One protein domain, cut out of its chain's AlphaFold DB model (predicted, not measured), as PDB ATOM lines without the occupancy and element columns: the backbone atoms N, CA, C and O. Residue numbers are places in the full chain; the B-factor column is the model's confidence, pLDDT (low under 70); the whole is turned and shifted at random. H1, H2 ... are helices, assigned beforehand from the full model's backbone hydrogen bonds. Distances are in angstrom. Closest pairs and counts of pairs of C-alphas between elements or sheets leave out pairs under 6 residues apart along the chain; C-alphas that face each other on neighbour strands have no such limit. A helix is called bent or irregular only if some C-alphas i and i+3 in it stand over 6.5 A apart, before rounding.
ATOM      1  N   LYS A   2      10.438  12.924   3.612       56.84
ATOM      2  CA  LYS A   2       9.711  13.885   4.482       56.84
ATOM      3  C   LYS A   2       8.511  14.584   3.806       56.84
ATOM      4  O   LYS A   2       7.452  14.685   4.417       56.84
ATOM      5  N   ASN A   3       8.636  14.970   2.532       60.00
ATOM      6  CA  ASN A   3       7.567  15.677   1.805       60.00
ATOM      7  C   ASN A   3       6.311  14.821   1.586       60.00
ATOM      8  O   ASN A   3       5.200  15.330   1.685       60.00
ATOM      9  N   TYR A   4       6.464  13.514   1.353       69.38
ATOM     10  CA  TYR A   4       5.329  12.605   1.157       69.38
ATOM     11  C   TYR A   4       4.505  12.433   2.441       69.38
ATOM     12  O   TYR A   4       3.276  12.397   2.402       69.38
ATOM     13  N   THR A   5       5.171  12.392   3.599       71.69
ATOM     14  CA  THR A   5       4.511  12.302   4.908       71.69
ATOM     15  C   THR A   5       3.715  13.565   5.227       71.69
ATOM     16  O   THR A   5       2.592  13.470   5.720       71.69
ATOM     17  N   ILE A   6       4.267  14.739   4.900       73.19
ATOM     18  CA  ILE A   6       3.582  16.031   5.044       73.19
ATOM     19  C   ILE A   6       2.348  16.065   4.136       73.19
ATOM     20  O   ILE A   6       1.249  16.344   4.609       73.19
ATOM     21  N   LEU A   7       2.505  15.680   2.868       75.94
ATOM     22  CA  LEU A   7       1.424  15.713   1.884       75.94
ATOM     23  C   LEU A   7       0.279  14.755   2.248       75.94
ATOM     24  O   LEU A   7      -0.882  15.155   2.260       75.94
ATOM     25  N   LYS A   8       0.593  13.512   2.641       76.12
ATOM     26  CA  LYS A   8      -0.399  12.520   3.102       76.12
ATOM     27  C   LYS A   8      -1.176  13.007   4.327       76.12
ATOM     28  O   LYS A   8      -2.351  12.682   4.486       76.12
ATOM     29  N   ARG A   9      -0.519  13.759   5.208       74.50
ATOM     30  CA  ARG A   9      -1.124  14.294   6.427       74.50
ATOM     31  C   ARG A   9      -2.050  15.477   6.125       74.50
ATOM     32  O   ARG A   9      -3.177  15.471   6.608       74.50
ATOM     33  N   GLU A  10      -1.633  16.415   5.273       76.75
ATOM     34  CA  GLU A  10      -2.505  17.507   4.807       76.75
ATOM     35  C   GLU A  10      -3.758  16.976   4.102       76.75
ATOM     36  O   GLU A  10      -4.862  17.445   4.367       76.75
ATOM     37  N   LEU A  11      -3.615  15.930   3.285       81.00
ATOM     38  CA  LEU A  11      -4.734  15.323   2.560       81.00
ATOM     39  C   LEU A  11      -5.772  14.694   3.501       81.00
ATOM     40  O   LEU A  11      -6.972  14.844   3.285       81.00
ATOM     41  N   LYS A  12      -5.322  14.059   4.595       79.56
ATOM     42  CA  LYS A  12      -6.217  13.579   5.660       79.56
ATOM     43  C   LYS A  12      -6.970  14.732   6.319       79.56
ATOM     44  O   LYS A  12      -8.164  14.606   6.560       79.56
ATOM     45  N   TYR A  13      -6.302  15.850   6.594       78.56
ATOM     46  CA  TYR A  13      -6.957  17.001   7.214       78.56
ATOM     47  C   TYR A  13      -7.974  17.665   6.293       78.56
ATOM     48  O   TYR A  13      -9.075  17.962   6.743       78.56
ATOM     49  N   ILE A  14      -7.647  17.835   5.011       80.81
ATOM     50  CA  ILE A  14      -8.600  18.324   4.007       80.81
ATOM     51  C   ILE A  14      -9.823  17.402   3.973       80.81
ATOM     52  O   ILE A  14     -10.952  17.882   4.052       80.81
ATOM     53  N   PHE A  15      -9.606  16.086   3.946       83.19
ATOM     54  CA  PHE A  15     -10.687  15.105   3.959       83.19
ATOM     55  C   PHE A  15     -11.580  15.220   5.205       83.19
ATOM     56  O   PHE A  15     -12.800  15.278   5.070       83.19
ATOM     57  N   TYR A  16     -11.002  15.319   6.408       80.50
ATOM     58  CA  TYR A  16     -11.782  15.490   7.640       80.50
ATOM     59  C   TYR A  16     -12.548  16.816   7.677       80.50
ATOM     60  O   TYR A  16     -13.701  16.829   8.104       80.50
ATOM     61  N   SER A  17     -11.958  17.910   7.191       79.12
ATOM     62  CA  SER A  17     -12.641  19.204   7.091       79.12
ATOM     63  C   SER A  17     -13.841  19.140   6.145       79.12
ATOM     64  O   SER A  17     -14.914  19.622   6.500       79.12
ATOM     65  N   PHE A  18     -13.697  18.497   4.981       81.06
ATOM     66  CA  PHE A  18     -14.811  18.279   4.051       81.06
ATOM     67  C   PHE A  18     -15.899  17.384   4.647       81.06
ATOM     68  O   PHE A  18     -17.083  17.694   4.518       81.06
ATOM     69  N   LEU A  19     -15.508  16.308   5.334       83.69
ATOM     70  CA  LEU A  19     -16.441  15.413   6.018       83.69
ATOM     71  C   LEU A  19     -17.261  16.175   7.071       83.69
ATOM     72  O   LEU A  19     -18.480  16.025   7.140       83.69
ATOM     73  N   PHE A  20     -16.600  17.024   7.860       80.88
ATOM     74  CA  PHE A  20     -17.249  17.814   8.903       80.88
ATOM     75  C   PHE A  20     -18.190  18.872   8.317       80.88
ATOM     76  O   PHE A  20     -19.313  19.021   8.797       80.88
ATOM     77  N   LEU A  21     -17.780  19.549   7.237       82.00
ATOM     78  CA  LEU A  21     -18.635  20.492   6.509       82.00
ATOM     79  C   LEU A  21     -19.891  19.795   5.956       82.00
ATOM     80  O   LEU A  21     -21.002  20.300   6.096       82.00
ATOM     81  N   GLY A  22     -19.717  18.598   5.387       78.69
ATOM     82  CA  GLY A  22     -20.808  17.785   4.851       78.69
ATOM     83  C   GLY A  22     -21.792  17.306   5.922       78.69
ATOM     84  O   GLY A  22     -23.000  17.352   5.711       78.69
ATOM     85  N   LEU A  23     -21.309  16.907   7.102       79.12
ATOM     86  CA  LEU A  23     -22.182  16.571   8.234       79.12
ATOM     87  C   LEU A  23     -22.912  17.805   8.771       79.12
ATOM     88  O   LEU A  23     -24.104  17.737   9.076       79.12
ATOM     89  N   ALA A  24     -22.226  18.947   8.829       70.69
ATOM     90  CA  ALA A  24     -22.824  20.210   9.234       70.69
ATOM     91  C   ALA A  24     -23.887  20.705   8.241       70.69
ATOM     92  O   ALA A  24     -24.793  21.418   8.654       70.69
ATOM     93  N   PHE A  25     -23.857  20.290   6.971       71.62
ATOM     94  CA  PHE A  25     -24.902  20.606   5.988       71.62
ATOM     95  C   PHE A  25     -26.275  20.005   6.347       71.62
ATOM     96  O   PHE A  25     -27.308  20.594   6.026       71.62
ATOM     97  N   ILE A  26     -26.316  18.870   7.055       67.69
ATOM     98  CA  ILE A  26     -27.554  18.148   7.402       67.69
ATOM     99  C   ILE A  26     -28.567  19.034   8.161       67.69
ATOM    100  O   ILE A  26     -29.720  19.116   7.717       67.69
ATOM    101  N   PRO A  27     -28.204  19.724   9.264       64.69
ATOM    102  CA  PRO A  27     -29.136  20.599   9.975       64.69
ATOM    103  C   PRO A  27     -29.590  21.824   9.162       64.69
ATOM    104  O   PRO A  27     -30.735  22.258   9.321       64.69
ATOM    105  N   PHE A  28     -28.750  22.355   8.263       65.81
ATOM    106  CA  PHE A  28     -29.116  23.484   7.393       65.81
ATOM    107  C   PHE A  28     -30.059  23.061   6.261       65.81
ATOM    108  O   PHE A  28     -31.022  23.772   5.966       65.81
ATOM    109  N   HIS A  29     -29.847  21.885   5.663       64.75
ATOM    110  CA  HIS A  29     -30.703  21.382   4.590       64.75
ATOM    111  C   HIS A  29     -32.083  20.942   5.095       64.75
ATOM    112  O   HIS A  29     -33.096  21.243   4.466       64.75
ATOM    113  N   ARG A  30     -32.147  20.302   6.271       62.31
ATOM    114  CA  ARG A  30     -33.417  19.872   6.883       62.31
ATOM    115  C   ARG A  30     -34.257  21.021   7.461       62.31
ATOM    116  O   ARG A  30     -35.382  20.792   7.890       62.31
ATOM    117  N   GLY A  31     -33.748  22.256   7.453       56.41
ATOM    118  CA  GLY A  31     -34.507  23.435   7.875       56.41
ATOM    119  C   GLY A  31     -34.726  23.536   9.386       56.41
ATOM    120  O   GLY A  31     -35.672  24.199   9.806       56.41
ATOM    121  N   TYR A  32     -33.864  22.919  10.205       60.41
ATOM    122  CA  TYR A  32     -33.896  23.107  11.663       60.41
ATOM    123  C   TYR A  32     -33.537  24.549  12.062       60.41
ATOM    124  O   TYR A  32     -34.002  25.039  13.083       60.41
ATOM    125  N   PHE A  33     -32.786  25.263  11.215       56.56
ATOM    126  CA  PHE A  33     -32.483  26.693  11.345       56.56
ATOM    127  C   PHE A  33     -33.521  27.591  10.652       56.56
ATOM    128  O   PHE A  33     -33.185  28.590  10.017       56.56
ATOM    129  N   LYS A  34     -34.810  27.253  10.748       55.22
ATOM    130  CA  LYS A  34     -35.860  28.234  10.457       55.22
ATOM    131  C   LYS A  34     -35.915  29.195  11.639       55.22
ATOM    132  O   LYS A  34     -36.475  28.862  12.680       55.22
ATOM    133  N   LEU A  35     -35.313  30.376  11.487       55.38
ATOM    134  CA  LEU A  35     -35.545  31.483  12.415       55.38
ATOM    135  C   LEU A  35     -37.063  31.668  12.554       55.38
ATOM    136  O   LEU A  35     -37.750  31.717  11.528       55.38
ATOM    137  N   PRO A  36     -37.613  31.746  13.777       51.97
ATOM    138  CA  PRO A  36     -39.032  31.987  13.982       51.97
ATOM    139  C   PRO A  36     -39.358  33.435  13.587       51.97
ATOM    140  O   PRO A  36     -39.574  34.292  14.436       51.97
ATOM    141  N   SER A  82     -32.005  28.859   3.550       67.00
ATOM    142  CA  SER A  82     -31.083  28.106   4.414       67.00
ATOM    143  C   SER A  82     -29.684  27.929   3.809       67.00
ATOM    144  O   SER A  82     -28.700  27.825   4.542       67.00
ATOM    145  N   THR A  83     -29.573  27.979   2.480       70.69
ATOM    146  CA  THR A  83     -28.305  27.997   1.742       70.69
ATOM    147  C   THR A  83     -27.411  29.172   2.141       70.69
ATOM    148  O   THR A  83     -26.203  28.998   2.267       70.69
ATOM    149  N   PHE A  84     -27.980  30.352   2.401       73.56
ATOM    150  CA  PHE A  84     -27.219  31.535   2.806       73.56
ATOM    151  C   PHE A  84     -26.560  31.346   4.179       73.56
ATOM    152  O   PHE A  84     -25.372  31.616   4.347       73.56
ATOM    153  N   PHE A  85     -27.298  30.783   5.141       73.25
ATOM    154  CA  PHE A  85     -26.756  30.451   6.460       73.25
ATOM    155  C   PHE A  85     -25.650  29.400   6.387       73.25
ATOM    156  O   PHE A  85     -24.645  29.527   7.082       73.25
ATOM    157  N   TYR A  86     -25.797  28.401   5.512       78.44
ATOM    158  CA  TYR A  86     -24.753  27.403   5.299       78.44
ATOM    159  C   TYR A  86     -23.475  28.008   4.704       78.44
ATOM    160  O   TYR A  86     -22.377  27.643   5.124       78.44
ATOM    161  N   VAL A  87     -23.592  28.954   3.765       80.31
ATOM    162  CA  VAL A  87     -22.431  29.657   3.193       80.31
ATOM    163  C   VAL A  87     -21.700  30.453   4.273       80.31
ATOM    164  O   VAL A  87     -20.486  30.311   4.408       80.31
ATOM    165  N   ILE A  88     -22.425  31.219   5.096       82.06
ATOM    166  CA  ILE A  88     -21.829  31.964   6.217       82.06
ATOM    167  C   ILE A  88     -21.151  31.009   7.203       82.06
ATOM    168  O   ILE A  88     -19.996  31.220   7.566       82.06
ATOM    169  N   PHE A  89     -21.837  29.934   7.598       81.88
ATOM    170  CA  PHE A  89     -21.276  28.924   8.493       81.88
ATOM    171  C   PHE A  89     -20.003  28.296   7.915       81.88
ATOM    172  O   PHE A  89     -19.018  28.145   8.630       81.88
ATOM    173  N   SER A  90     -19.994  27.983   6.619       82.19
ATOM    174  CA  SER A  90     -18.834  27.400   5.938       82.19
ATOM    175  C   SER A  90     -17.643  28.359   5.920       82.19
ATOM    176  O   SER A  90     -16.517  27.938   6.179       82.19
ATOM    177  N   ILE A  91     -17.881  29.650   5.668       84.25
ATOM    178  CA  ILE A  91     -16.837  30.685   5.703       84.25
ATOM    179  C   ILE A  91     -16.275  30.827   7.119       84.25
ATOM    180  O   ILE A  91     -15.058  30.794   7.297       84.25
ATOM    181  N   LEU A  92     -17.143  30.922   8.133       83.75
ATOM    182  CA  LEU A  92     -16.718  30.989   9.534       83.75
ATOM    183  C   LEU A  92     -15.920  29.744   9.929       83.75
ATOM    184  O   LEU A  92     -14.850  29.860  10.517       83.75
ATOM    185  N   PHE A  93     -16.388  28.556   9.550       82.50
ATOM    186  CA  PHE A  93     -15.686  27.306   9.809       82.50
ATOM    187  C   PHE A  93     -14.279  27.315   9.200       82.50
ATOM    188  O   PHE A  93     -13.319  26.987   9.892       82.50
ATOM    189  N   LEU A  94     -14.121  27.751   7.946       81.56
ATOM    190  CA  LEU A  94     -12.802  27.865   7.318       81.56
ATOM    191  C   LEU A  94     -11.900  28.867   8.053       81.56
ATOM    192  O   LEU A  94     -10.741  28.548   8.326       81.56
ATOM    193  N   ILE A  95     -12.434  30.036   8.418       81.44
ATOM    194  CA  ILE A  95     -11.693  31.101   9.112       81.44
ATOM    195  C   ILE A  95     -11.287  30.695  10.530       81.44
ATOM    196  O   ILE A  95     -10.247  31.140  10.996       81.44
ATOM    197  N   PHE A  96     -12.049  29.859  11.230       80.00
ATOM    198  CA  PHE A  96     -11.666  29.427  12.576       80.00
ATOM    199  C   PHE A  96     -10.803  28.167  12.557       80.00
ATOM    200  O   PHE A  96      -9.777  28.106  13.233       80.00
ATOM    201  N   VAL A  97     -11.169  27.163  11.760       79.38
ATOM    202  CA  VAL A  97     -10.525  25.845  11.807       79.38
ATOM    203  C   VAL A  97      -9.132  25.865  11.186       79.38
ATOM    204  O   VAL A  97      -8.218  25.253  11.742       79.38
ATOM    205  N   PHE A  98      -8.919  26.582  10.075       76.50
ATOM    206  CA  PHE A  98      -7.592  26.628   9.452       76.50
ATOM    207  C   PHE A  98      -6.557  27.353  10.326       76.50
ATOM    208  O   PHE A  98      -5.508  26.758  10.584       76.50
ATOM    209  N   PRO A  99      -6.812  28.569  10.841       78.88
ATOM    210  CA  PRO A  99      -5.863  29.267  11.705       78.88
ATOM    211  C   PRO A  99      -5.613  28.549  13.027       78.88
ATOM    212  O   PRO A  99      -4.450  28.415  13.403       78.88
ATOM    213  N   LEU A 100      -6.647  28.005  13.693       78.44
ATOM    214  CA  LEU A 100      -6.431  27.203  14.907       78.44
ATOM    215  C   LEU A 100      -5.535  25.995  14.626       78.44
ATOM    216  O   LEU A 100      -4.648  25.690  15.418       78.44
ATOM    217  N   ARG A 101      -5.723  25.318  13.489       74.19
ATOM    218  CA  ARG A 101      -4.877  24.185  13.093       74.19
ATOM    219  C   ARG A 101      -3.412  24.598  12.937       74.19
ATOM    220  O   ARG A 101      -2.533  23.895  13.435       74.19
ATOM    221  N   TYR A 102      -3.141  25.716  12.263       78.38
ATOM    222  CA  TYR A 102      -1.774  26.230  12.123       78.38
ATOM    223  C   TYR A 102      -1.184  26.667  13.466       78.38
ATOM    224  O   TYR A 102      -0.006  26.418  13.714       78.38
ATOM    225  N   LEU A 103      -2.001  27.232  14.356       79.94
ATOM    226  CA  LEU A 103      -1.589  27.590  15.710       79.94
ATOM    227  C   LEU A 103      -1.190  26.351  16.525       79.94
ATOM    228  O   LEU A 103      -0.111  26.330  17.107       79.94
ATOM    229  N   PHE A 104      -2.004  25.290  16.515       78.81
ATOM    230  CA  PHE A 104      -1.664  24.026  17.178       78.81
ATOM    231  C   PHE A 104      -0.405  23.389  16.594       78.81
ATOM    232  O   PHE A 104       0.405  22.843  17.339       78.81
ATOM    233  N   TYR A 105      -0.214  23.470  15.275       77.12
ATOM    234  CA  TYR A 105       1.014  23.000  14.639       77.12
ATOM    235  C   TYR A 105       2.238  23.773  15.135       77.12
ATOM    236  O   TYR A 105       3.239  23.159  15.501       77.12
ATOM    237  N   LEU A 106       2.139  25.102  15.190       77.06
ATOM    238  CA  LEU A 106       3.200  25.966  15.696       77.06
ATOM    239  C   LEU A 106       3.504  25.665  17.169       77.06
ATOM    240  O   LEU A 106       4.666  25.506  17.526       77.06
ATOM    241  N   MET A 107       2.472  25.519  18.005       77.50
ATOM    242  CA  MET A 107       2.625  25.166  19.420       77.50
ATOM    243  C   MET A 107       3.306  23.808  19.593       77.50
ATOM    244  O   MET A 107       4.239  23.687  20.378       77.50
ATOM    245  N   ASN A 108       2.883  22.794  18.836       76.56
ATOM    246  CA  ASN A 108       3.470  21.458  18.922       76.56
ATOM    247  C   ASN A 108       4.927  21.442  18.430       76.56
ATOM    248  O   ASN A 108       5.760  20.736  18.984       76.56
ATOM    249  N   TYR A 109       5.254  22.252  17.419       75.38
ATOM    250  CA  TYR A 109       6.631  22.444  16.972       75.38
ATOM    251  C   TYR A 109       7.491  23.144  18.034       75.38
ATOM    252  O   TYR A 109       8.614  22.716  18.270       75.38
ATOM    253  N   LEU A 110       6.958  24.175  18.697       72.50
ATOM    254  CA  LEU A 110       7.647  24.912  19.763       72.50
ATOM    255  C   LEU A 110       7.874  24.070  21.025       72.50
ATOM    256  O   LEU A 110       8.899  24.232  21.662       72.50
ATOM    257  N   ILE A 111       6.935  23.191  21.383       78.12
ATOM    258  CA  ILE A 111       7.052  22.280  22.538       78.12
ATOM    259  C   ILE A 111       7.994  21.103  22.239       78.12
ATOM    260  O   ILE A 111       8.587  20.525  23.143       78.12
ATOM    261  N   SER A 112       8.098  20.711  20.969       63.03
ATOM    262  CA  SER A 112       8.960  19.622  20.499       63.03
ATOM    263  C   SER A 112      10.432  20.033  20.317       63.03
ATOM    264  O   SER A 112      11.232  19.192  19.893       63.03
ATOM    265  N   ILE A 113      10.771  21.298  20.574       50.44
ATOM    266  CA  ILE A 113      12.126  21.865  20.608       50.44
ATOM    267  C   ILE A 113      12.510  22.070  22.069       50.44
ATOM    268  O   ILE A 113      13.667  21.733  22.397       50.44
TER     269      ILE A 113
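This is residues 2 to 36 and 82 to 113 of the 113 residues of an uncharacterized protein of Flammeovirga sp. MY04 (UniProt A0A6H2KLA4). Two long helices, H1 and H2, make a narrow V: they meet where H1 ends and H2 begins, and they spread away from each other toward the V's open end. There residues 2 to 12 of H1 and residues 102 to 113, of which 102 to 111 belong to H2, stand free, while residues 30 to 36 run on past the closed end as a tail with no named element. The printed part has 67 residues, with H1 then H2 along the chain and no named strand; its class is all helix. It is only just loose, close to extended, with a radius of gyration of the C-alphas of 15.9 A and spans of 53 by 22 by 13 A.

Begin with H1, residues 2 to 29, and set beside it H2, residues 82 to 111. They touch, H1 with residues 21 to 29 alone and H2 with residues 82 to 90 alone; look at Phe 28 and Ser 82, whose C-alphas are their closest, 5.8 A apart. The helices run opposite ways at a shallow tilt of 31 degrees, and their centres are 11.7 A apart. In the backbone, 21 of 24 O i to N i+4 pairs are within hydrogen-bond range in H1 and 25 of 26 in H2.

Find C-alpha 2 at (9.711, 13.885, 4.482); from there H1 runs 41.1 A to C-alpha 29 at (-30.703, 21.382, 4.590). H2 begins at C-alpha 82, at (-31.083, 28.106, 4.414), and runs 42.6 A to C-alpha 111 at (7.052, 22.280, 22.538). H1 is neither bent nor irregular, but only just: C-alphas 24 and 27 are 6.4 A apart. The same holds for H2, where C-alphas 95 and 98 are 6.1 A apart.

The two C-alphas farthest apart are those of Lys 2 and Pro 36, at 52.9 A. The link from H1 to H2 is across the cut: residues 37 to 81 are not printed, and C-alphas 36 and 82 are 13.0 A apart. The mean pLDDT of the printed part is 73.7; look for values under 70 at residues 2 to 4, 26 to 36, 82 and 112 to 113.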